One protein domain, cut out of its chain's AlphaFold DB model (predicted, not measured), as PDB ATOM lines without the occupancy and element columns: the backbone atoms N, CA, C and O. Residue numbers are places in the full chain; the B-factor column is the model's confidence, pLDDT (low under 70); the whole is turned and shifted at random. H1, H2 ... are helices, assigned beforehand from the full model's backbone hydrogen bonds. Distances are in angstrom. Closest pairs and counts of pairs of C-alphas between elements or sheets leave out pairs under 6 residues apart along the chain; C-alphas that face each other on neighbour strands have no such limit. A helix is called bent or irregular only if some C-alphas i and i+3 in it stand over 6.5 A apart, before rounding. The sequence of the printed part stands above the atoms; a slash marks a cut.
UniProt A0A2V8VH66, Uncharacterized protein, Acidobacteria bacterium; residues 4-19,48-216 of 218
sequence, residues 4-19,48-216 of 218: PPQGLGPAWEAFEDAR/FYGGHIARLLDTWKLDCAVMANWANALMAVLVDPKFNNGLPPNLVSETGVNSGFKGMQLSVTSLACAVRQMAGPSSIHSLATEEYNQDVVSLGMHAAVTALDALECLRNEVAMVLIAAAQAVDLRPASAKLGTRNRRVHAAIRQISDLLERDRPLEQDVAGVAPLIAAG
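AT A GLANCE: This is residues 4 to 19 and 48 to 216 of the 218 residues of an uncharacterized protein of Acidobacteria bacterium (UniProt A0A2V8VH66). Three helices, H2, H3 and H5, lie side by side as a long up-and-down bundle, with H3 shorter than the other two. H1 packs along H2, while H7 crosses H5 at a steep angle and H6 stands crosswise near the far end of H5; residues 126 to 139 and the link around Ser 175 make the two ends of the long axis. The printed part has 185 residues with seven named helices, H1 to H7 in order, and no named strand: all helix. It is loose, with a radius of gyration of the C-alphas of 19.8 A, and only just elongated, spanning 68 by 34 by 28 A.

HOW THE PARTS SIT: H1, residues 4 to 16, touches residues 60 to 70 alone of H2, residues 51 to 79, at a shallow tilt of 24 degrees, opposite ways; the closest C-alphas are those of Ala 11 and Asp 63, 5.5 A. H2 forms a helical hairpin with H3, residues 102 to 118, at a shallow tilt of 20 degrees; the closest C-alphas, of Ala 65 and Arg 116, are 4.9 A apart. H4, residues 122 to 125, touches residues 51 to 58 alone of H2, closest at the C-alphas of Ala 54 and Ser 123, 6.1 A. The hub is H5, residues 140 to 170, which touches five helices. It runs the same way as H2 at a shallow tilt of 20 degrees, closest at the C-alphas of Ala 54 and Gly 140, 4.0 A. It runs opposite to H3 at 21 degrees, closest at the C-alphas of Val 115 and Ala 150, 5.1 A. With residues 140 to 143 alone it touches H4. H6, residues 180 to 190, touches residues 162 to 166 alone of H5, about perpendicular at 85 degrees; the closest C-alphas, of Ala 166 and His 186, are 5.6 A apart. H7, residues 203 to 215, touches residues 155 to 163 alone of H5 at a steep tilt of 64 degrees, closest at the C-alphas of Ala 159 and Ala 210, 5.2 A. H1 and H5 are apart. Every O i to N i+4 pair is within hydrogen-bond range in H2, H3, H5 and H6, against 7 of 9 in H1 and 6 of 9 in H7; H4 is too short for such a pair.

IN THESE COORDINATES: H1 begins at C-alpha 4, (40.758, 103.702, 82.430), and is only just irregular, C-alphas 7 and 10 being 6.9 A apart. H2 is 42.5 A long, H3 24.8 A and H5 44.8 A. H7 ends at C-alpha 215, (37.106, 119.535, 98.469).

THE WHOLE: The C-alphas farthest apart, of Glu 131 and Ser 175, are 71.9 A apart. Residues 20 to 47 are not printed; C-alphas 19 and 48 are 19.2 A apart across the cut. The links H2 to H3, H4 to H5 and H6 to H7 are long. Mean pLDDT of the printed part is 96.1; residue 175 alone is under 70.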
ATOM      1  N   PRO A   4      40.884 102.454  81.665       93.56
ATOM      2  CA  PRO A   4      40.758 103.702  82.430       93.56
ATOM      3  C   PRO A   4      42.093 104.369  82.817       93.56
ATOM      4  O   PRO A   4      42.185 105.581  82.646       93.56
ATOM      5  N   PRO A   5      43.150 103.642  83.245       94.38
ATOM      6  CA  PRO A   5      44.435 104.278  83.551       94.38
ATOM      7  C   PRO A   5      45.060 104.980  82.341       94.38
ATOM      8  O   PRO A   5      45.502 106.114  82.450       94.38
ATOM      9  N   GLN A   6      45.045 104.339  81.169       95.06
ATOM     10  CA  GLN A   6      45.574 104.920  79.929       95.06
ATOM     11  C   GLN A   6      44.686 106.049  79.389       95.06
ATOM     12  O   GLN A   6      45.164 106.912  78.667       95.06
ATOM     13  N   GLY A   7      43.392 106.019  79.707       92.94
ATOM     14  CA  GLY A   7      42.422 107.009  79.262       92.94
ATOM     15  C   GLY A   7      42.401 108.296  80.082       92.94
ATOM     16  O   GLY A   7      42.134 109.351  79.519       92.94
ATOM     17  N   LEU A   8      42.665 108.198  81.388       95.12
ATOM     18  CA  LEU A   8      42.651 109.329  82.324       95.12
ATOM     19  C   LEU A   8      44.060 109.840  82.662       95.12
ATOM     20  O   LEU A   8      44.208 110.993  83.056       95.12
ATOM     21  N   GLY A   9      45.093 109.008  82.486       95.94
ATOM     22  CA  GLY A   9      46.492 109.360  82.743       95.94
ATOM     23  C   GLY A   9      46.975 110.627  82.024       95.94
ATOM     24  O   GLY A   9      47.553 111.476  82.692       95.94
ATOM     25  N   PRO A  10      46.685 110.828  80.722       95.31
ATOM     26  CA  PRO A  10      47.122 112.034  80.016       95.31
ATOM     27  C   PRO A  10      46.608 113.340  80.639       95.31
ATOM     28  O   PRO A  10      47.365 114.296  80.752       95.31
ATOM     29  N   ALA A  11      45.351 113.371  81.101       94.56
ATOM     30  CA  ALA A  11      44.784 114.548  81.767       94.56
ATOM     31  C   ALA A  11      45.454 114.813  83.128       94.56
ATOM     32  O   ALA A  11      45.655 115.962  83.514       94.56
ATOM     33  N   TRP A  12      45.824 113.749  83.848       93.19
ATOM     34  CA  TRP A  12      46.575 113.855  85.098       93.19
ATOM     35  C   TRP A  12      47.980 114.430  84.874       93.19
ATOM     36  O   TRP A  12      48.381 115.362  85.565       93.19
ATOM     37  N   GLU A  13      48.709 113.912  83.885       94.25
ATOM     38  CA  GLU A  13      50.041 114.415  83.517       94.25
ATOM     39  C   GLU A  13      49.974 115.884  83.067       94.25
ATOM     40  O   GLU A  13      50.739 116.714  83.556       94.25
ATOM     41  N   ALA A  14      48.992 116.237  82.229       92.56
ATOM     42  CA  ALA A  14      48.771 117.614  81.789       92.56
ATOM     43  C   ALA A  14      48.462 118.580  82.948       92.56
ATOM     44  O   ALA A  14      48.821 119.759  82.888       92.56
ATOM     45  N   PHE A  15      47.799 118.104  84.005       90.31
ATOM     46  CA  PHE A  15      47.541 118.898  85.203       90.31
ATOM     47  C   PHE A  15      48.812 119.130  86.032       90.31
ATOM     48  O   PHE A  15      49.060 120.258  86.460       90.31
ATOM     49  N   GLU A  16      49.642 118.104  86.227       91.25
ATOM     50  CA  GLU A  16      50.927 118.240  86.931       91.25
ATOM     51  C   GLU A  16      51.873 119.204  86.193       91.25
ATOM     52  O   GLU A  16      52.460 120.107  86.800       91.25
ATOM     53  N   ASP A  17      51.931 119.098  84.863       92.81
ATOM     54  CA  ASP A  17      52.765 119.948  84.006       92.81
ATOM     55  C   ASP A  17      52.264 121.403  83.898       92.81
ATOM     56  O   ASP A  17      52.986 122.287  83.425       92.81
ATOM     57  N   ALA A  18      51.043 121.693  84.355       95.44
ATOM     58  CA  ALA A  18      50.463 123.034  84.310       95.44
ATOM     59  C   ALA A  18      51.055 123.987  85.355       95.44
ATOM     60  O   ALA A  18      51.122 125.203  85.131       95.44
ATOM     61  N   ARG A  19      51.488 123.450  86.503       95.00
ATOM     62  CA  ARG A  19      51.948 124.244  87.651       95.00
ATOM     63  C   ARG A  19      53.053 125.243  87.274       95.00
ATOM     64  O   ARG A  19      52.867 126.427  87.559       95.00
ATOM     65  N   PHE A  48      51.680 141.575  78.888       95.81
ATOM     66  CA  PHE A  48      50.255 141.435  79.206       95.81
ATOM     67  C   PHE A  48      49.518 140.426  78.302       95.81
ATOM     68  O   PHE A  48      48.348 140.110  78.536       95.81
ATOM     69  N   TYR A  49      50.153 139.921  77.237       97.25
ATOM     70  CA  TYR A  49      49.549 138.925  76.356       97.25
ATOM     71  C   TYR A  49      49.482 137.546  77.035       97.25
ATOM     72  O   TYR A  49      50.432 136.766  77.012       97.25
ATOM     73  N   GLY A  50      48.310 137.197  77.573       97.31
ATOM     74  CA  GLY A  50      48.079 135.942  78.310       97.31
ATOM     75  C   GLY A  50      48.010 134.657  77.463       97.31
ATOM     76  O   GLY A  50      47.197 133.778  77.750       97.31
ATOM     77  N   GLY A  51      48.793 134.540  76.388       97.00
ATOM     78  CA  GLY A  51      48.758 133.400  75.460       97.00
ATOM     79  C   GLY A  51      49.125 132.059  76.101       97.00
ATOM     80  O   GLY A  51      48.528 131.033  75.770       97.00
ATOM     81  N   HIS A  52      50.064 132.060  77.052       96.94
ATOM     82  CA  HIS A  52      50.460 130.854  77.785       96.94
ATOM     83  C   HIS A  52      49.296 130.270  78.590       96.94
ATOM     84  O   HIS A  52      49.020 129.073  78.497       96.94
ATOM     85  N   ILE A  53      48.581 131.127  79.321       97.75
ATOM     86  CA  ILE A  53      47.414 130.741  80.116       97.75
ATOM     87  C   ILE A  53      46.241 130.336  79.218       97.75
ATOM     88  O   ILE A  53      45.615 129.310  79.472       97.75
ATOM     89  N   ALA A  54      45.987 131.070  78.129       98.06
ATOM     90  CA  ALA A  54      44.930 130.726  77.177       98.06
ATOM     91  C   ALA A  54      45.109 129.312  76.600       98.06
ATOM     92  O   ALA A  54      44.198 128.490  76.673       98.06
ATOM     93  N   ARG A  55      46.314 128.993  76.105       97.19
ATOM     94  CA  ARG A  55      46.639 127.668  75.556       97.19
ATOM     95  C   ARG A  55      46.490 126.555  76.596       97.19
ATOM     96  O   ARG A  55      46.008 125.469  76.266       97.19
ATOM     97  N   LEU A  56      46.946 126.802  77.824       97.38
ATOM     98  CA  LEU A  56      46.840 125.841  78.920       97.38
ATOM     99  C   LEU A  56      45.371 125.502  79.203       97.38
ATOM    100  O   LEU A  56      44.990 124.335  79.200       97.38
ATOM    101  N   LEU A  57      44.536 126.524  79.378       97.69
ATOM    102  CA  LEU A  57      43.123 126.359  79.712       97.69
ATOM    103  C   LEU A  57      42.311 125.778  78.548       97.69
ATOM    104  O   LEU A  57      41.414 124.968  78.771       97.69
ATOM    105  N   ASP A  58      42.661 126.107  77.304       98.00
ATOM    106  CA  ASP A  58      42.086 125.457  76.123       98.00
ATOM    107  C   ASP A  58      42.391 123.955  76.076       98.00
ATOM    108  O   ASP A  58      41.527 123.161  75.701       98.00
ATOM    109  N   THR A  59      43.581 123.553  76.525       96.44
ATOM    110  CA  THR A  59      43.950 122.136  76.650       96.44
ATOM    111  C   THR A  59      43.149 121.459  77.767       96.44
ATOM    112  O   THR A  59      42.574 120.396  77.551       96.44
ATOM    113  N   TRP A  60      42.987 122.112  78.918       96.94
ATOM    114  CA  TRP A  60      42.181 121.576  80.019       96.94
ATOM    115  C   TRP A  60      40.703 121.383  79.668       96.94
ATOM    116  O   TRP A  60      40.089 120.417  80.123       96.94
ATOM    117  N   LYS A  61      40.117 122.252  78.834       98.06
ATOM    118  CA  LYS A  61      38.751 122.044  78.320       98.06
ATOM    119  C   LYS A  61      38.643 120.761  77.493       98.06
ATOM    120  O   LYS A  61      37.666 120.022  77.630       98.06
ATOM    121  N   LEU A  62      39.654 120.473  76.670       97.62
ATOM    122  CA  LEU A  62      39.736 119.220  75.919       97.62
ATOM    123  C   LEU A  62      39.858 118.015  76.862       97.62
ATOM    124  O   LEU A  62      39.120 117.043  76.698       97.62
ATOM    125  N   ASP A  63      40.722 118.099  77.873       97.69
ATOM    126  CA  ASP A  63      40.891 117.039  78.871       97.69
ATOM    127  C   ASP A  63      39.590 116.777  79.644       97.69
ATOM    128  O   ASP A  63      39.197 115.621  79.823       97.69
ATOM    129  N   CYS A  64      38.854 117.831  80.018       98.25
ATOM    130  CA  CYS A  64      37.532 117.702  80.633       98.25
ATOM    131  C   CYS A  64      36.560 116.931  79.733       98.25
ATOM    132  O   CYS A  64      35.866 116.032  80.207       98.25
ATOM    133  N   ALA A  65      36.538 117.219  78.430       98.38
ATOM    134  CA  ALA A  65      35.687 116.504  77.480       98.38
ATOM    135  C   ALA A  65      36.082 115.028  77.314       98.38
ATOM    136  O   ALA A  65      35.213 114.167  77.148       98.38
ATOM    137  N   VAL A  66      37.376 114.706  77.381       97.75
ATOM    138  CA  VAL A  66      37.853 113.316  77.374       97.75
ATOM    139  C   VAL A  66      37.426 112.591  78.653       97.75
ATOM    140  O   VAL A  66      36.889 111.484  78.569       97.75
ATOM    141  N   MET A  67      37.600 113.214  79.821       98.31
ATOM    142  CA  MET A  67      37.165 112.653  81.105       98.31
ATOM    143  C   MET A  67      35.645 112.453  81.163       98.31
ATOM    144  O   MET A  67      35.193 111.411  81.637       98.31
ATOM    145  N   ALA A  68      34.866 113.378  80.601       98.50
ATOM    146  CA  ALA A  68      33.417 113.251  80.464       98.50
ATOM    147  C   ALA A  68      33.030 112.033  79.603       98.50
ATOM    148  O   ALA A  68      32.217 111.201  79.991       98.50
ATOM    149  N   ASN A  69      33.697 111.815  78.463       98.19
ATOM    150  CA  ASN A  69      33.454 110.604  77.665       98.19
ATOM    151  C   ASN A  69      33.710 109.313  78.466       98.19
ATOM    152  O   ASN A  69      32.971 108.335  78.311       98.19
ATOM    153  N   TRP A  70      34.736 109.303  79.324       97.88
ATOM    154  CA  TRP A  70      35.003 108.177  80.220       97.88
ATOM    155  C   TRP A  70      33.910 108.003  81.267       97.88
ATOM    156  O   TRP A  70      33.419 106.885  81.422       97.88
ATOM    157  N   ALA A  71      33.506 109.070  81.955       97.88
ATOM    158  CA  ALA A  71      32.435 109.030  82.948       97.88
ATOM    159  C   ALA A  71      31.125 108.494  82.338       97.88
ATOM    160  O   ALA A  71      30.553 107.527  82.854       97.88
ATOM    161  N   ASN A  72      30.731 108.995  81.167       98.31
ATOM    162  CA  ASN A  72      29.584 108.486  80.423       98.31
ATOM    163  C   ASN A  72      29.709 106.996  80.045       98.31
ATOM    164  O   ASN A  72      28.762 106.223  80.212       98.31
ATOM    165  N   ALA A  73      30.883 106.553  79.580       97.94
ATOM    166  CA  ALA A  73      31.117 105.143  79.261       97.94
ATOM    167  C   ALA A  73      31.061 104.238  80.509       97.94
ATOM    168  O   ALA A  73      30.531 103.127  80.445       97.94
ATOM    169  N   LEU A  74      31.575 104.712  81.649       97.56
ATOM    170  CA  LEU A  74      31.501 104.008  82.930       97.56
ATOM    171  C   LEU A  74      30.050 103.867  83.402       97.56
ATOM    172  O   LEU A  74      29.647 102.767  83.781       97.56
ATOM    173  N   MET A  75      29.254 104.937  83.308       98.44
ATOM    174  CA  MET A  75      27.823 104.891  83.614       98.44
ATOM    175  C   MET A  75      27.107 103.843  82.756       98.44
ATOM    176  O   MET A  75      26.389 102.999  83.288       98.44
ATOM    177  N   ALA A  76      27.355 103.838  81.441       98.00
ATOM    178  CA  ALA A  76      26.746 102.877  80.522       98.00
ATOM    179  C   ALA A  76      27.068 101.418  80.894       98.00
ATOM    180  O   ALA A  76      26.185 100.560  80.852       98.00
ATOM    181  N   VAL A  77      28.307 101.138  81.315       97.44
ATOM    182  CA  VAL A  77      28.705  99.803  81.789       97.44
ATOM    183  C   VAL A  77      27.978  99.415  83.073       97.44
ATOM    184  O   VAL A  77      27.655  98.244  83.227       97.44
ATOM    185  N   LEU A  78      27.734 100.353  83.994       97.75
ATOM    186  CA  LEU A  78      27.064 100.065  85.267       97.75
ATOM    187  C   LEU A  78      25.583  99.713  85.072       97.75
ATOM    188  O   LEU A  78      25.087  98.753  85.666       97.75
ATOM    189  N   VAL A  79      24.873 100.471  84.238       97.69
ATOM    190  CA  VAL A  79      23.409 100.367  84.124       97.69
ATOM    191  C   VAL A  79      22.933  99.283  83.154       97.69
ATOM    192  O   VAL A  79      21.781  98.853  83.256       97.69
ATOM    193  N   ASP A  80      23.791  98.807  82.246       97.31
ATOM    194  CA  ASP A  80      23.430  97.775  81.267       97.31
ATOM    195  C   ASP A  80      23.764  96.353  81.778       97.31
ATOM    196  O   ASP A  80      24.942  96.020  81.968       97.31
ATOM    197  N   PRO A  81      22.761  95.462  81.942       96.12
ATOM    198  CA  PRO A  81      22.965  94.088  82.409       96.12
ATOM    199  C   PRO A  81      23.866  93.245  81.499       96.12
ATOM    200  O   PRO A  81      24.430  92.247  81.949       96.12
ATOM    201  N   LYS A  82      24.045  93.637  80.229       96.94
ATOM    202  CA  LYS A  82      24.966  92.968  79.299       96.94
ATOM    203  C   LYS A  82      26.432  93.139  79.696       96.94
ATOM    204  O   LYS A  82      27.253  92.300  79.336       96.94
ATOM    205  N   PHE A  83      26.764  94.214  80.413       96.44
ATOM    206  CA  PHE A  83      28.146  94.586  80.735       96.44
ATOM    207  C   PHE A  83      28.421  94.658  82.239       96.44
ATOM    208  O   PHE A  83      29.570  94.516  82.662       96.44
ATOM    209  N   ASN A  84      27.385  94.834  83.059       95.25
ATOM    210  CA  ASN A  84      27.519  95.060  84.493       95.25
ATOM    211  C   ASN A  84      27.712  93.777  85.323       95.25
ATOM    212  O   ASN A  84      27.641  93.841  86.544       95.25
ATOM    213  N   ASN A  85      27.963  92.616  84.709       93.75
ATOM    214  CA  ASN A  85      28.206  91.331  85.382       93.75
ATOM    215  C   ASN A  85      27.087  90.885  86.346       93.75
ATOM    216  O   ASN A  85      27.372  90.498  87.481       93.75
ATOM    217  N   GLY A  86      25.824  90.933  85.922       94.06
ATOM    218  CA  GLY A  86      24.705  90.332  86.663       94.06
ATOM    219  C   GLY A  86      24.049  91.235  87.710       94.06
ATOM    220  O   GLY A  86      23.380  90.726  88.605       94.06
ATOM    221  N   LEU A  87      24.238  92.554  87.620       95.69
ATOM    222  CA  LEU A  87      23.407  93.513  88.354       95.69
ATOM    223  C   LEU A  87      22.079  93.729  87.612       95.69
ATOM    224  O   LEU A  87      22.026  93.574  86.386       95.69
ATOM    225  N   PRO A  88      21.003  94.117  88.319       96.00
ATOM    226  CA  PRO A  88      19.740  94.433  87.667       96.00
ATOM    227  C   PRO A  88      19.897  95.618  86.696       96.00
ATOM    228  O   PRO A  88      20.729  96.506  86.928       96.00
ATOM    229  N   PRO A  89      19.109  95.666  85.604       96.56
ATOM    230  CA  PRO A  89      19.164  96.778  84.666       96.56
ATOM    231  C   PRO A  89      18.815  98.088  85.370       96.56
ATOM    232  O   PRO A  89      17.836  98.165  86.108       96.56
ATOM    233  N   ASN A  90      19.604  99.132  85.111       97.31
ATOM    234  CA  ASN A  90      19.490 100.445  85.755       97.31
ATOM    235  C   ASN A  90      19.589 100.416  87.288       97.31
ATOM    236  O   ASN A  90      19.111 101.341  87.944       97.31
ATOM    237  N   LEU A  91      20.240  99.387  87.843       97.44
ATOM    238  CA  LEU A  91      20.632  99.295  89.252       97.44
ATOM    239  C   LEU A  91      19.465  99.396  90.252       97.44
ATOM    240  O   LEU A  91      19.632  99.928  91.350       97.44
ATOM    241  N   VAL A  92      18.287  98.879  89.888       95.81
ATOM    242  CA  VAL A  92      17.102  98.874  90.759       95.81
ATOM    243  C   VAL A  92      16.309  97.570  90.631       95.81
ATOM    244  O   VAL A  92      16.313  96.925  89.581       95.81
ATOM    245  N   SER A  93      15.624  97.178  91.704       88.75
ATOM    246  CA  SER A  93      14.661  96.071  91.719       88.75
ATOM    247  C   SER A  93      13.323  96.441  91.061       88.75
ATOM    248  O   SER A  93      13.020  97.612  90.846       88.75
ATOM    249  N   GLU A  94      12.495  95.430  90.764       88.56
ATOM    250  CA  GLU A  94      11.143  95.609  90.195       88.56
ATOM    251  C   GLU A  94      11.142  96.459  88.911       88.56
ATOM    252  O   GLU A  94      10.435  97.458  88.752       88.56
ATOM    253  N   THR A  95      11.992  96.050  87.974       81.62
ATOM    254  CA  THR A  95      12.193  96.734  86.697       81.62
ATOM    255  C   THR A  95      10.875  96.857  85.934       81.62
ATOM    256  O   THR A  95      10.192  95.857  85.726       81.62
ATOM    257  N   GLY A  96      10.538  98.070  85.488       83.00
ATOM    258  CA  GLY A  96       9.267  98.371  84.813       83.00
ATOM    259  C   GLY A  96       8.287  99.147  85.694       83.00
ATOM    260  O   GLY A  96       7.515  99.935  85.158       83.00
ATOM    261  N   VAL A  97       8.383  98.992  87.020       91.31
ATOM    262  CA  VAL A  97       7.764  99.908  87.993       91.31
ATOM    263  C   VAL A  97       8.751 101.015  88.348       91.31
ATOM    264  O   VAL A  97       8.395 102.188  88.295       91.31
ATOM    265  N   ASN A  98      10.005 100.642  88.631       95.31
ATOM    266  CA  ASN A  98      11.089 101.587  88.889       95.31
ATOM    267  C   ASN A  98      11.933 101.835  87.628       95.31
ATOM    268  O   ASN A  98      12.226 100.921  86.840       95.31
ATOM    269  N   SER A  99      12.352 103.084  87.461       95.69
ATOM    270  CA  SER A  99      13.274 103.561  86.432       95.69
ATOM    271  C   SER A  99      14.728 103.514  86.895       95.69
ATOM    272  O   SER A  99      15.616 103.391  86.048       95.69
ATOM    273  N   GLY A 100      14.981 103.587  88.204       96.88
ATOM    274  CA  GLY A 100      16.319 103.548  88.782       96.88
ATOM    275  C   GLY A 100      17.221 104.630  88.192       96.88
ATOM    276  O   GLY A 100      16.865 105.804  88.112       96.88
ATOM    277  N   PHE A 101      18.385 104.219  87.694       98.12
ATOM    278  CA  PHE A 101      19.417 105.128  87.191       98.12
ATOM    279  C   PHE A 101      19.227 105.595  85.737       98.12
ATOM    280  O   PHE A 101      20.092 106.296  85.212       98.12
ATOM    281  N   LYS A 102      18.096 105.282  85.082       96.81
ATOM    282  CA  LYS A 102      17.822 105.739  83.701       96.81
ATOM    283  C   LYS A 102      17.915 107.257  83.558       96.81
ATOM    284  O   LYS A 102      18.590 107.747  82.660       96.81
ATOM    285  N   GLY A 103      17.244 107.995  84.446       96.88
ATOM    286  CA  GLY A 103      17.237 109.460  84.412       96.88
ATOM    287  C   GLY A 103      18.638 110.036  84.610       96.88
ATOM    288  O   GLY A 103      19.074 110.888  83.844       96.88
ATOM    289  N   MET A 104      19.384 109.482  85.567       98.06
ATOM    290  CA  MET A 104      20.762 109.889  85.830       98.06
ATOM    291  C   MET A 104      21.688 109.620  84.634       98.06
ATOM    292  O   MET A 104      22.516 110.466  84.311       98.06
ATOM    293  N   GLN A 105      21.524 108.499  83.921       98.38
ATOM    294  CA  GLN A 105      22.292 108.225  82.701       98.38
ATOM    295  C   GLN A 105      22.035 109.273  81.604       98.38
ATOM    296  O   GLN A 105      22.973 109.679  80.915       98.38
ATOM    297  N   LEU A 106      20.786 109.736  81.450       98.44
ATOM    298  CA  LEU A 106      20.454 110.814  80.511       98.44
ATOM    299  C   LEU A 106      21.143 112.124  80.909       98.44
ATOM    300  O   LEU A 106      21.710 112.797  80.049       98.44
ATOM    301  N   SER A 107      21.142 112.459  82.202       98.50
ATOM    302  CA  SER A 107      21.837 113.641  82.723       98.50
ATOM    303  C   SER A 107      23.348 113.567  82.490       98.50
ATOM    304  O   SER A 107      23.915 114.521  81.964       98.50
ATOM    305  N   VAL A 108      23.979 112.423  82.779       98.69
ATOM    306  CA  VAL A 108      25.399 112.159  82.477       98.69
ATOM    307  C   VAL A 108      25.686 112.369  80.987       98.69
ATOM    308  O   VAL A 108      26.581 113.130  80.632       98.69
ATOM    309  N   THR A 109      24.867 111.785  80.104       98.69
ATOM    310  CA  THR A 109      25.025 111.948  78.648       98.69
ATOM    311  C   THR A 109      24.893 113.415  78.221       98.69
ATOM    312  O   THR A 109      25.665 113.895  77.391       98.69
ATOM    313  N   SER A 110      23.921 114.145  78.780       98.69
ATOM    314  CA  SER A 110      23.703 115.561  78.471       98.69
ATOM    315  C   SER A 110      24.881 116.430  78.905       98.69
ATOM    316  O   SER A 110      25.314 117.293  78.139       98.69
ATOM    317  N   LEU A 111      25.420 116.196  80.105       98.69
ATOM    318  CA  LEU A 111      26.583 116.922  80.616       98.69
ATOM    319  C   LEU A 111      27.822 116.631  79.767       98.69
ATOM    320  O   LEU A 111      28.491 117.572  79.346       98.69
ATOM    321  N   ALA A 112      28.064 115.369  79.400       98.69
ATOM    322  CA  ALA A 112      29.168 115.020  78.512       98.69
ATOM    323  C   ALA A 112      29.071 115.733  77.152       98.69
ATOM    324  O   ALA A 112      30.069 116.234  76.629       98.69
ATOM    325  N   CYS A 113      27.866 115.839  76.582       98.69
ATOM    326  CA  CYS A 113      27.631 116.622  75.367       98.69
ATOM    327  C   CYS A 113      27.940 118.115  75.561       98.69
ATOM    328  O   CYS A 113      28.578 118.708  74.692       98.69
ATOM    329  N   ALA A 114      27.526 118.712  76.682       98.56
ATOM    330  CA  ALA A 114      27.798 120.118  76.985       98.56
ATOM    331  C   ALA A 114      29.304 120.392  77.138       98.56
ATOM    332  O   ALA A 114      29.833 121.294  76.491       98.56
ATOM    333  N   VAL A 115      30.022 119.558  77.900       98.62
ATOM    334  CA  VAL A 115      31.483 119.672  78.075       98.62
ATOM    335  C   VAL A 115      32.206 119.578  76.729       98.62
ATOM    336  O   VAL A 115      33.115 120.357  76.448       98.62
ATOM    337  N   ARG A 116      31.766 118.680  75.842       98.50
ATOM    338  CA  ARG A 116      32.335 118.550  74.491       98.50
ATOM    339  C   ARG A 116      32.103 119.774  73.615       98.50
ATOM    340  O   ARG A 116      32.969 120.093  72.809       98.50
ATOM    341  N   GLN A 117      30.957 120.441  73.742       98.19
ATOM    342  CA  GLN A 117      30.706 121.694  73.023       98.19
ATOM    343  C   GLN A 117      31.618 122.813  73.539       98.19
ATOM    344  O   GLN A 117      32.164 123.573  72.745       98.19
ATOM    345  N   MET A 118      31.845 122.862  74.853       98.44
ATOM    346  CA  MET A 118      32.744 123.828  75.492       98.44
ATOM    347  C   MET A 118      34.232 123.585  75.191       98.44
ATOM    348  O   MET A 118      35.038 124.497  75.348       98.44
ATOM    349  N   ALA A 119      34.612 122.399  74.706       98.00
ATOM    350  CA  ALA A 119      36.002 122.032  74.415       98.00
ATOM    351  C   ALA A 119      36.660 122.803  73.254       98.00
ATOM    352  O   ALA A 119      37.857 122.642  73.016       98.00
ATOM    353  N   GLY A 120      35.907 123.634  72.525       97.25
ATOM    354  CA  GLY A 120      36.460 124.516  71.496       97.25
ATOM    355  C   GLY A 120      37.518 125.472  72.075       97.25
ATOM    356  O   GLY A 120      37.240 126.125  73.089       97.25
ATOM    357  N   PRO A 121      38.719 125.591  71.470       97.56
ATOM    358  CA  PRO A 121      39.737 126.526  71.938       97.56
ATOM    359  C   PRO A 121      39.234 127.966  71.838       97.56
ATOM    360  O   PRO A 121      38.788 128.403  70.784       97.56
ATOM    361  N   SER A 122      39.314 128.727  72.924       98.00
ATOM    362  CA  SER A 122      38.952 130.141  72.908       98.00
ATOM    363  C   SER A 122      40.006 130.941  72.143       98.00
ATOM    364  O   SER A 122      39.656 131.877  71.432       98.00
ATOM    365  N   SER A 123      41.279 130.540  72.212       96.75
ATOM    366  CA  SER A 123      42.407 131.299  71.664       96.75
ATOM    367  C   SER A 123      42.399 131.453  70.137       96.75
ATOM    368  O   SER A 123      43.108 132.305  69.610       96.75
ATOM    369  N   ILE A 124      41.629 130.640  69.402       97.38
ATOM    370  CA  ILE A 124      41.545 130.726  67.930       97.38
ATOM    371  C   ILE A 124      40.542 131.779  67.444       97.38
ATOM    372  O   ILE A 124      40.459 132.038  66.247       97.38
ATOM    373  N   HIS A 125      39.779 132.381  68.357       97.31
ATOM    374  CA  HIS A 125      38.731 133.348  68.036       97.31
ATOM    375  C   HIS A 125      39.200 134.807  68.146       97.31
ATOM    376  O   HIS A 125      38.376 135.706  68.293       97.31
ATOM    377  N   SER A 126      40.513 135.051  68.100       96.94
ATOM    378  CA  SER A 126      41.083 136.400  68.146       96.94
ATOM    379  C   SER A 126      40.537 137.276  67.016       96.94
ATOM    380  O   SER A 126      40.524 136.869  65.856       96.94
ATOM    381  N   LEU A 127      40.145 138.503  67.358       96.69
ATOM    382  CA  LEU A 127      39.671 139.525  66.428       96.69
ATOM    383  C   LEU A 127      40.313 140.867  66.784       96.69
ATOM    384  O   LEU A 127      40.543 141.148  67.961       96.69
ATOM    385  N   ALA A 128      40.570 141.686  65.766       97.06
ATOM    386  CA  ALA A 128      41.181 142.993  65.951       97.06
ATOM    387  C   ALA A 128      40.240 143.964  66.681       97.06
ATOM    388  O   ALA A 128      39.044 144.041  66.389       97.06
ATOM    389  N   THR A 129      40.806 144.738  67.598       96.31
ATOM    390  CA  THR A 129      40.145 145.794  68.373       96.31
ATOM    391  C   THR A 129      41.046 147.031  68.442       96.31
ATOM    392  O   THR A 129      42.181 147.004  67.955       96.31
ATOM    393  N   GLU A 130      40.530 148.136  68.993       95.88
ATOM    394  CA  GLU A 130      41.279 149.392  69.165       95.88
ATOM    395  C   GLU A 130      41.919 149.900  67.860       95.88
ATOM    396  O   GLU A 130      43.116 150.155  67.806       95.88
ATOM    397  N   GLU A 131      41.143 149.983  66.774       95.75
ATOM    398  CA  GLU A 131      41.636 150.433  65.458       95.75
ATOM    399  C   GLU A 131      42.911 149.688  64.993       95.75
ATOM    400  O   GLU A 131      43.816 150.284  64.417       95.75
ATOM    401  N   TYR A 132      42.974 148.367  65.231       93.44
ATOM    402  CA  TYR A 132      44.128 147.484  64.967       93.44
ATOM    403  C   TYR A 132      45.343 147.676  65.888       93.44
ATOM    404  O   TYR A 132      46.359 147.012  65.694       93.44
ATOM    405  N   ASN A 133      45.249 148.498  66.936       93.62
ATOM    406  CA  ASN A 133      46.266 148.538  67.990       93.62
ATOM    407  C   ASN A 133      46.290 147.237  68.817       93.62
ATOM    408  O   ASN A 133      47.322 146.877  69.378       93.62
ATOM    409  N   GLN A 134      45.162 146.521  68.880       94.94
ATOM    410  CA  GLN A 134      45.066 145.168  69.428       94.94
ATOM    411  C   GLN A 134      44.530 144.223  68.350       94.94
ATOM    412  O   GLN A 134      43.361 143.841  68.354       94.94
ATOM    413  N   ASP A 135      45.378 143.886  67.383       96.00
ATOM    414  CA  ASP A 135      45.049 143.041  66.234       96.00
ATOM    415  C   ASP A 135      44.992 141.538  66.571       96.00
ATOM    416  O   ASP A 135      44.191 140.803  65.983       96.00
ATOM    417  N   VAL A 136      45.790 141.091  67.548       96.69
ATOM    418  CA  VAL A 136      45.803 139.714  68.059       96.69
ATOM    419  C   VAL A 136      45.736 139.685  69.588       96.69
ATOM    420  O   VAL A 136      46.589 140.235  70.280       96.69
ATOM    421  N   VAL A 137      44.748 138.972  70.133       97.50
ATOM    422  CA  VAL A 137      44.508 138.823  71.577       97.50
ATOM    423  C   VAL A 137      44.439 137.348  71.973       97.50
ATOM    424  O   VAL A 137      44.106 136.483  71.170       97.50
ATOM    425  N   SER A 138      44.784 137.033  73.222       97.69
ATOM    426  CA  SER A 138      44.885 135.638  73.679       97.69
ATOM    427  C   SER A 138      43.537 134.984  73.984       97.69
ATOM    428  O   SER A 138      43.433 133.762  73.958       97.69
ATOM    429  N   LEU A 139      42.527 135.789  74.332       98.12
ATOM    430  CA  LEU A 139      41.248 135.335  74.892       98.12
ATOM    431  C   LEU A 139      41.403 134.476  76.165       98.12
ATOM    432  O   LEU A 139      40.528 133.671  76.482       98.12
ATOM    433  N   GLY A 140      42.473 134.693  76.942       97.50
ATOM    434  CA  GLY A 140      42.776 133.905  78.145       97.50
ATOM    435  C   GLY A 140      41.653 133.876  79.187       97.50
ATOM    436  O   GLY A 140      41.359 132.817  79.734       97.50
ATOM    437  N   MET A 141      40.955 134.996  79.406       97.69
ATOM    438  CA  MET A 141      39.809 135.029  80.327       97.69
ATOM    439  C   MET A 141      38.617 134.204  79.815       97.69
ATOM    440  O   MET A 141      37.963 133.524  80.599       97.69
ATOM    441  N   HIS A 142      38.359 134.201  78.502       98.31
ATOM    442  CA  HIS A 142      37.312 133.353  77.921       98.31
ATOM    443  C   HIS A 142      37.665 131.872  78.086       98.31
ATOM    444  O   HIS A 142      36.811 131.084  78.486       98.31
ATOM    445  N   ALA A 143      38.932 131.509  77.858       98.44
ATOM    446  CA  ALA A 143      39.408 130.151  78.103       98.44
ATOM    447  C   ALA A 143      39.201 129.741  79.572       98.44
ATOM    448  O   ALA A 143      38.727 128.637  79.826       98.44
ATOM    449  N   ALA A 144      39.484 130.636  80.527       98.19
ATOM    450  CA  ALA A 144      39.319 130.388  81.962       98.19
ATOM    451  C   ALA A 144      37.865 130.171  82.379       98.19
ATOM    452  O   ALA A 144      37.568 129.186  83.051       98.19
ATOM    453  N   VAL A 145      36.962 131.062  81.961       98.50
ATOM    454  CA  VAL A 145      35.534 130.963  82.298       98.50
ATOM    455  C   VAL A 145      34.945 129.675  81.727       98.50
ATOM    456  O   VAL A 145      34.369 128.884  82.466       98.50
ATOM    457  N   THR A 146      35.183 129.393  80.445       98.56
ATOM    458  CA  THR A 146      34.665 128.167  79.823       98.56
ATOM    459  C   THR A 146      35.303 126.899  80.411       98.56
ATOM    460  O   THR A 146      34.636 125.872  80.509       98.56
ATOM    461  N   ALA A 147      36.575 126.941  80.830       98.19
ATOM    462  CA  ALA A 147      37.207 125.823  81.535       98.19
ATOM    463  C   ALA A 147      36.568 125.562  82.905       98.19
ATOM    464  O   ALA A 147      36.392 124.402  83.279       98.19
ATOM    465  N   LEU A 148      36.190 126.618  83.631       98.25
ATOM    466  CA  LEU A 148      35.493 126.497  84.907       98.25
ATOM    467  C   LEU A 148      34.109 125.854  84.733       98.25
ATOM    468  O   LEU A 148      33.799 124.899  85.446       98.25
ATOM    469  N   ASP A 149      33.334 126.311  83.745       98.56
ATOM    470  CA  ASP A 149      32.016 125.746  83.425       98.56
ATOM    471  C   ASP A 149      32.125 124.258  83.037       98.56
ATOM    472  O   ASP A 149      31.379 123.403  83.527       98.56
ATOM    473  N   ALA A 150      33.111 123.912  82.200       98.62
ATOM    474  CA  ALA A 150      33.391 122.531  81.810       98.62
ATOM    475  C   ALA A 150      33.758 121.642  83.008       98.62
ATOM    476  O   ALA A 150      33.274 120.510  83.110       98.62
ATOM    477  N   LEU A 151      34.577 122.157  83.927       98.06
ATOM    478  CA  LEU A 151      34.970 121.450  85.142       98.06
ATOM    479  C   LEU A 151      33.777 121.219  86.081       98.06
ATOM    480  O   LEU A 151      33.677 120.154  86.693       98.06
ATOM    481  N   GLU A 152      32.863 122.184  86.202       98.31
ATOM    482  CA  GLU A 152      31.649 122.034  87.008       98.31
ATOM    483  C   GLU A 152      30.717 120.955  86.440       98.31
ATOM    484  O   GLU A 152      30.273 120.068  87.177       98.31
ATOM    485  N   CYS A 153      30.479 120.964  85.124       98.62
ATOM    486  CA  CYS A 153      29.714 119.908  84.461       98.62
ATOM    487  C   CYS A 153      30.349 118.526  84.677       98.62
ATOM    488  O   CYS A 153      29.649 117.588  85.067       98.62
ATOM    489  N   LEU A 154      31.669 118.409  84.488       98.62
ATOM    490  CA  LEU A 154      32.396 117.158  84.706       98.62
ATOM    491  C   LEU A 154      32.287 116.677  86.160       98.62
ATOM    492  O   LEU A 154      32.097 115.488  86.407       98.62
ATOM    493  N   ARG A 155      32.375 117.583  87.138       98.62
ATOM    494  CA  ARG A 155      32.246 117.241  88.561       98.62
ATOM    495  C   ARG A 155      30.884 116.623  88.873       98.62
ATOM    496  O   ARG A 155      30.823 115.606  89.562       98.62
ATOM    497  N   ASN A 156      29.813 117.206  88.339       98.69
ATOM    498  CA  ASN A 156      28.460 116.668  88.487       98.69
ATOM    499  C   ASN A 156      28.321 115.300  87.805       98.69
ATOM    500  O   ASN A 156      27.725 114.383  88.371       98.69
ATOM    501  N   GLU A 157      28.923 115.128  86.628       98.50
ATOM    502  CA  GLU A 157      28.947 113.847  85.920       98.50
ATOM    503  C   GLU A 157      29.664 112.752  86.731       98.50
ATOM    504  O   GLU A 157      29.133 111.655  86.920       98.50
ATOM    505  N   VAL A 158      30.843 113.060  87.279       98.50
ATOM    506  CA  VAL A 158      31.608 112.137  88.129       98.50
ATOM    507  C   VAL A 158      30.842 111.806  89.412       98.50
ATOM    508  O   VAL A 158      30.799 110.638  89.798       98.50
ATOM    509  N   ALA A 159      30.182 112.783  90.045       98.75
ATOM    510  CA  ALA A 159      29.339 112.543  91.218       98.75
ATOM    511  C   ALA A 159      28.218 111.534  90.917       98.75
ATOM    512  O   ALA A 159      28.034 110.575  91.667       98.75
ATOM    513  N   MET A 160      27.528 111.686  89.782       98.81
ATOM    514  CA  MET A 160      26.502 110.739  89.329       98.81
ATOM    515  C   MET A 160      27.069 109.326  89.119       98.81
ATOM    516  O   MET A 160      26.486 108.344  89.584       98.81
ATOM    517  N   VAL A 161      28.230 109.203  88.465       98.62
ATOM    518  CA  VAL A 161      28.905 107.906  88.270       98.62
ATOM    519  C   VAL A 161      29.286 107.267  89.605       98.62
ATOM    520  O   VAL A 161      29.121 106.058  89.767       98.62
ATOM    521  N   LEU A 162      29.760 108.053  90.573       98.56
ATOM    522  CA  LEU A 162      30.113 107.565  91.905       98.56
ATOM    523  C   LEU A 162      28.884 107.086  92.691       98.56
ATOM    524  O   LEU A 162      28.947 106.018  93.302       98.56
ATOM    525  N   ILE A 163      27.759 107.802  92.620       98.81
ATOM    526  CA  ILE A 163      26.486 107.370  93.224       98.81
ATOM    527  C   ILE A 163      26.027 106.040  92.605       98.81
ATOM    528  O   ILE A 163      25.713 105.092  93.328       98.81
ATOM    529  N   ALA A 164      26.065 105.919  91.274       98.69
ATOM    530  CA  ALA A 164      25.736 104.668  90.585       98.69
ATOM    531  C   ALA A 164      26.710 103.531  90.935       98.69
ATOM    532  O   ALA A 164      26.298 102.383  91.106       98.69
ATOM    533  N   ALA A 165      28.002 103.825  91.084       97.69
ATOM    534  CA  ALA A 165      28.991 102.840  91.504       97.69
ATOM    535  C   ALA A 165      28.741 102.364  92.944       97.69
ATOM    536  O   ALA A 165      28.856 101.168  93.209       97.69
ATOM    537  N   ALA A 166      28.355 103.262  93.856       97.81
ATOM    538  CA  ALA A 166      27.982 102.893  95.218       97.81
ATOM    539  C   ALA A 166      26.738 101.993  95.231       97.81
ATOM    540  O   ALA A 166      26.769 100.924  95.837       97.81
ATOM    541  N   GLN A 167      25.703 102.345  94.460       97.94
ATOM    542  CA  GLN A 167      24.536 101.483  94.247       97.94
ATOM    543  C   GLN A 167      24.937 100.100  93.730       97.94
ATOM    544  O   GLN A 167      24.507  99.078  94.263       97.94
ATOM    545  N   ALA A 168      25.791 100.053  92.711       96.69
ATOM    546  CA  ALA A 168      26.263  98.804  92.136       96.69
ATOM    547  C   ALA A 168      27.013  97.937  93.156       96.69
ATOM    548  O   ALA A 168      26.879  96.717  93.101       96.69
ATOM    549  N   VAL A 169      27.782  98.539  94.070       96.12
ATOM    550  CA  VAL A 169      28.456  97.829  95.168       96.12
ATOM    551  C   VAL A 169      27.447  97.208  96.125       96.12
ATOM    552  O   VAL A 169      27.596  96.032  96.444       96.12
ATOM    553  N   ASP A 170      26.431  97.948  96.562       95.56
ATOM    554  CA  ASP A 170      25.473  97.442  97.557       95.56
ATOM    555  C   ASP A 170      24.578  96.329  97.014       95.56
ATOM    556  O   ASP A 170      24.154  95.443  97.751       95.56
ATOM    557  N   LEU A 171      24.340  96.334  95.703       95.44
ATOM    558  CA  LEU A 171      23.633  95.262  95.009       95.44
ATOM    559  C   LEU A 171      24.499  94.010  94.795       95.44
ATOM    560  O   LEU A 171      23.994  92.981  94.335       95.44
ATOM    561  N   ARG A 172      25.806  94.061  95.093       93.50
ATOM    562  CA  ARG A 172      26.645  92.859  95.092       93.50
ATOM    563  C   ARG A 172      26.431  92.041  96.360       93.50
ATOM    564  O   ARG A 172      26.159  92.588  97.423       93.50
ATOM    565  N   PRO A 173      26.649  90.716  96.286       84.12
ATOM    566  CA  PRO A 173      26.663  89.877  97.476       84.12
ATOM    567  C   PRO A 173      27.652  90.397  98.525       84.12
ATOM    568  O   PRO A 173      28.771  90.781  98.184       84.12
ATOM    569  N   ALA A 174      27.292  90.294  99.807       74.12
ATOM    570  CA  ALA A 174      28.127  90.711 100.942       74.12
ATOM    571  C   ALA A 174      29.510  90.020 101.020       74.12
ATOM    572  O   ALA A 174      30.395  90.466 101.750       74.12
ATOM    573  N   SER A 175      29.726  88.935 100.266       66.31
ATOM    574  CA  SER A 175      31.041  88.300 100.113       66.31
ATOM    575  C   SER A 175      32.025  89.129  99.273       66.31
ATOM    576  O   SER A 175      33.236  88.918  99.376       66.31
ATOM    577  N   ALA A 176      31.543  90.087  98.473       74.25
ATOM    578  CA  ALA A 176      32.373  91.014  97.717       74.25
ATOM    579  C   ALA A 176      33.034  92.031  98.663       74.25
ATOM    580  O   ALA A 176      32.373  92.805  99.351       74.25
ATOM    581  N   LYS A 177      34.370  92.041  98.705       83.69
ATOM    582  CA  LYS A 177      35.130  92.950  99.572       83.69
ATOM    583  C   LYS A 177      35.650  94.146  98.784       83.69
ATOM    584  O   LYS A 177      36.435  93.987  97.854       83.69
ATOM    585  N   LEU A 178      35.286  95.350  99.223       92.00
ATOM    586  CA  LEU A 178      35.953  96.578  98.797       92.00
ATOM    587  C   LEU A 178      37.355  96.689  99.408       92.00
ATOM    588  O   LEU A 178      37.550  96.404 100.597       92.00
ATOM    589  N   GLY A 179      38.306  97.178  98.610       93.19
ATOM    590  CA  GLY A 179      39.593  97.664  99.110       93.19
ATOM    591  C   GLY A 179      39.424  98.888 100.020       93.19
ATOM    592  O   GLY A 179      38.399  99.568  99.973       93.19
ATOM    593  N   THR A 180      40.429  99.180 100.847       92.31
ATOM    594  CA  THR A 180      40.345 100.186 101.924       92.31
ATOM    595  C   THR A 180      39.914 101.572 101.438       92.31
ATOM    596  O   THR A 180      39.006 102.157 102.021       92.31
ATOM    597  N   ARG A 181      40.509 102.085 100.350       93.12
ATOM    598  CA  ARG A 181      40.156 103.409  99.800       93.12
ATOM    599  C   ARG A 181      38.740 103.433  99.222       93.12
ATOM    600  O   ARG A 181      37.950 104.288  99.596       93.12
ATOM    601  N   ASN A 182      38.378 102.433  98.418       94.69
ATOM    602  CA  ASN A 182      37.031 102.338  97.839       94.69
ATOM    603  C   ASN A 182      35.947 102.222  98.917       94.69
ATOM    604  O   ASN A 182      34.854 102.745  98.740       94.69
ATOM    605  N   ARG A 183      36.245 101.563 100.044       95.06
ATOM    606  CA  ARG A 183      35.333 101.481 101.191       95.06
ATOM    607  C   ARG A 183      35.100 102.844 101.839       95.06
ATOM    608  O   ARG A 183      33.972 103.124 102.218       95.06
ATOM    609  N   ARG A 184      36.138 103.680 101.953       95.00
ATOM    610  CA  ARG A 184      36.002 105.057 102.452       95.00
ATOM    611  C   ARG A 184      35.130 105.894 101.514       95.00
ATOM    612  O   ARG A 184      34.202 106.528 101.997       95.00
ATOM    613  N   VAL A 185      35.389 105.841 100.204       97.06
ATOM    614  CA  VAL A 185      34.581 106.552  99.194       97.06
ATOM    615  C   VAL A 185      33.121 106.103  99.251       97.06
ATOM    616  O   VAL A 185      32.224 106.931  99.341       97.06
ATOM    617  N   HIS A 186      32.880 104.788  99.257       97.38
ATOM    618  CA  HIS A 186      31.534 104.221  99.366       97.38
ATOM    619  C   HIS A 186      30.816 104.682 100.639       97.38
ATOM    620  O   HIS A 186      29.683 105.146 100.557       97.38
ATOM    621  N   ALA A 187      31.490 104.631 101.792       96.25
ATOM    622  CA  ALA A 187      30.921 105.085 103.056       96.25
ATOM    623  C   ALA A 187      30.586 106.585 103.045       96.25
ATOM    624  O   ALA A 187      29.520 106.958 103.524       96.25
ATOM    625  N   ALA A 188      31.452 107.431 102.476       97.69
ATOM    626  CA  ALA A 188      31.197 108.866 102.342       97.69
ATOM    627  C   ALA A 188      29.980 109.147 101.444       97.69
ATOM    628  O   ALA A 188      29.108 109.927 101.814       97.69
ATOM    629  N   ILE A 189      29.859 108.446 100.312       98.38
ATOM    630  CA  ILE A 189      28.680 108.553  99.438       98.38
ATOM    631  C   ILE A 189      27.416 108.126 100.189       98.38
ATOM    632  O   ILE A 189      26.399 108.803 100.094       98.38
ATOM    633  N   ARG A 190      27.475 107.048 100.981       97.94
ATOM    634  CA  ARG A 190      26.327 106.533 101.747       97.94
ATOM    635  C   ARG A 190      25.918 107.384 102.946       97.94
ATOM    636  O   ARG A 190      24.852 107.150 103.495       97.94
ATOM    637  N   GLN A 191      26.715 108.377 103.333       97.94
ATOM    638  CA  GLN A 191      26.274 109.405 104.281       97.94
ATOM    639  C   GLN A 191      25.358 110.455 103.632       97.94
ATOM    640  O   GLN A 191      24.714 111.213 104.351       97.94
ATOM    641  N   ILE A 192      25.316 110.516 102.296       98.31
ATOM    642  CA  ILE A 192      24.590 111.539 101.529       98.31
ATOM    643  C   ILE A 192      23.483 110.916 100.676       98.31
ATOM    644  O   ILE A 192      22.377 111.439 100.608       98.31
ATOM    645  N   SER A 193      23.793 109.815  99.997       98.25
ATOM    646  CA  SER A 193      22.911 109.130  99.063       98.25
ATOM    647  C   SER A 193      22.580 107.751  99.611       98.25
ATOM    648  O   SER A 193      23.443 106.872  99.650       98.25
ATOM    649  N   ASP A 194      21.330 107.545 100.021       97.56
ATOM    650  CA  ASP A 194      20.835 106.247 100.486       97.56
ATOM    651  C   ASP A 194      20.676 105.243  99.336       97.56
ATOM    652  O   ASP A 194      20.568 105.620  98.163       97.56
ATOM    653  N   LEU A 195      20.654 103.946  99.670       97.12
ATOM    654  CA  LEU A 195      20.385 102.874  98.706       97.12
ATOM    655  C   LEU A 195      19.064 103.150  97.976       97.12
ATOM    656  O   LEU A 195      18.030 103.384  98.601       97.12
ATOM    657  N   LEU A 196      19.087 103.092  96.646       97.12
ATOM    658  CA  LEU A 196      17.886 103.294  95.846       97.12
ATOM    659  C   LEU A 196      17.102 101.981  95.734       97.12
ATOM    660  O   LEU A 196      17.366 101.171  94.846       97.12
ATOM    661  N   GLU A 197      16.157 101.757  96.645       94.50
ATOM    662  CA  GLU A 197      15.255 100.591  96.601       94.50
ATOM    663  C   GLU A 197      14.033 100.829  95.700       94.50
ATOM    664  O   GLU A 197      13.519  99.905  95.068       94.50
ATOM    665  N   ARG A 198      13.573 102.084  95.638       95.44
ATOM    666  CA  ARG A 198      12.450 102.561  94.820       95.44
ATOM    667  C   ARG A 198      12.769 103.938  94.260       95.44
ATOM    668  O   ARG A 198      13.581 104.659  94.840       95.44
ATOM    669  N   ASP A 199      12.120 104.301  93.159       97.06
ATOM    670  CA  ASP A 199      12.332 105.598  92.518       97.06
ATOM    671  C   ASP A 199      12.088 106.764  93.488       97.06
ATOM    672  O   ASP A 199      11.052 106.858  94.152       97.06
ATOM    673  N   ARG A 200      13.052 107.685  93.521       96.94
ATOM    674  CA  ARG A 200      12.964 108.993  94.169       96.94
ATOM    675  C   ARG A 200      13.811 110.003  93.389       96.94
ATOM    676  O   ARG A 200      14.695 109.585  92.636       96.94
ATOM    677  N   PRO A 201      13.582 111.311  93.571       97.00
ATOM    678  CA  PRO A 201      14.479 112.332  93.044       97.00
ATOM    679  C   PRO A 201      15.907 112.149  93.598       97.00
ATOM    680  O   PRO A 201      16.085 111.792  94.767       97.00
ATOM    681  N   LEU A 202      16.911 112.355  92.740       97.81
ATOM    682  CA  LEU A 202      18.341 112.154  93.036       97.81
ATOM    683  C   LEU A 202      19.155 113.450  92.888       97.81
ATOM    684  O   LEU A 202      20.372 113.429  93.052       97.81
ATOM    685  N   GLU A 203      18.521 114.585  92.576       97.31
ATOM    686  CA  GLU A 203      19.232 115.855  92.397       97.31
ATOM    687  C   GLU A 203      19.954 116.311  93.670       97.31
ATOM    688  O   GLU A 203      21.070 116.820  93.586       97.31
ATOM    689  N   GLN A 204      19.364 116.069  94.846       98.25
ATOM    690  CA  GLN A 204      19.976 116.427  96.128       98.25
ATOM    691  C   GLN A 204      21.177 115.537  96.455       98.25
ATOM    692  O   GLN A 204      22.174 116.023  96.982       98.25
ATOM    693  N   ASP A 205      21.133 114.260  96.072       98.56
ATOM    694  CA  ASP A 205      22.265 113.345  96.222       98.56
ATOM    695  C   ASP A 205      23.470 113.842  95.418       98.56
ATOM    696  O   ASP A 205      24.591 113.890  95.926       98.56
ATOM    697  N   VAL A 206      23.239 114.259  94.168       98.44
ATOM    698  CA  VAL A 206      24.290 114.815  93.305       98.44
ATOM    699  C   VAL A 206      24.817 116.129  93.883       98.44
ATOM    700  O   VAL A 206      26.033 116.294  93.988       98.44
ATOM    701  N   ALA A 207      23.924 117.026  94.315       98.06
ATOM    702  CA  ALA A 207      24.290 118.300  94.933       98.06
ATOM    703  C   ALA A 207      25.077 118.129  96.245       98.06
ATOM    704  O   ALA A 207      25.893 118.985  96.576       98.06
ATOM    705  N   GLY A 208      24.870 117.027  96.974       98.31
ATOM    706  CA  GLY A 208      25.634 116.693  98.174       98.31
ATOM    707  C   GLY A 208      26.988 116.038  97.881       98.31
ATOM    708  O   GLY A 208      27.974 116.354  98.543       98.31
ATOM    709  N   VAL A 209      27.073 115.151  96.881       98.62
ATOM    710  CA  VAL A 209      28.318 114.424  96.553       98.62
ATOM    711  C   VAL A 209      29.305 115.286  95.761       98.62
ATOM    712  O   VAL A 209      30.512 115.200  95.996       98.62
ATOM    713  N   ALA A 210      28.834 116.123  94.832       98.38
ATOM    714  CA  ALA A 210      29.712 116.921  93.974       98.38
ATOM    715  C   ALA A 210      30.676 117.846  94.757       98.38
ATOM    716  O   ALA A 210      31.862 117.874  94.414       98.38
ATOM    717  N   PRO A 211      30.260 118.546  95.834       98.00
ATOM    718  CA  PRO A 211      31.167 119.339  96.666       98.00
ATOM    719  C   PRO A 211      32.305 118.537  97.311       98.00
ATOM    720  O   PRO A 211      33.416 119.055  97.402       98.00
ATOM    721  N   LEU A 212      32.082 117.270  97.687       98.00
ATOM    722  CA  LEU A 212      33.137 116.428  98.270       98.00
ATOM    723  C   LEU A 212      34.280 116.168  97.280       98.00
ATOM    724  O   LEU A 212      35.443 116.093  97.677       98.00
ATOM    725  N   ILE A 213      33.961 116.069  95.983       97.38
ATOM    726  CA  ILE A 213      34.967 115.957  94.917       97.38
ATOM    727  C   ILE A 213      35.798 117.241  94.852       97.38
ATOM    728  O   ILE A 213      37.022 117.175  94.795       97.38
ATOM    729  N   ALA A 214      35.147 118.409  94.889       94.81
ATOM    730  CA  ALA A 214      35.835 119.701  94.842       94.81
ATOM    731  C   ALA A 214      36.750 119.924  96.056       94.81
ATOM    732  O   ALA A 214      37.822 120.508  95.913       94.81
ATOM    733  N   ALA A 215      36.338 119.445  97.231       96.12
ATOM    734  CA  ALA A 215      37.106 119.535  98.469       96.12
ATOM    735  C   ALA A 215      38.244 118.497  98.571       96.12
ATOM    736  O   ALA A 215      39.074 118.591  99.473       96.12
ATOM    737  N   GLY A 216      38.307 117.511  97.664       93.81
ATOM    738  CA  GLY A 216      39.287 116.422  97.730       93.81
ATOM    739  C   GLY A 216      39.035 115.444  98.887       93.81
ATOM    740  O   GLY A 216      39.975 114.851  99.422       93.81
TER     741      GLY A 216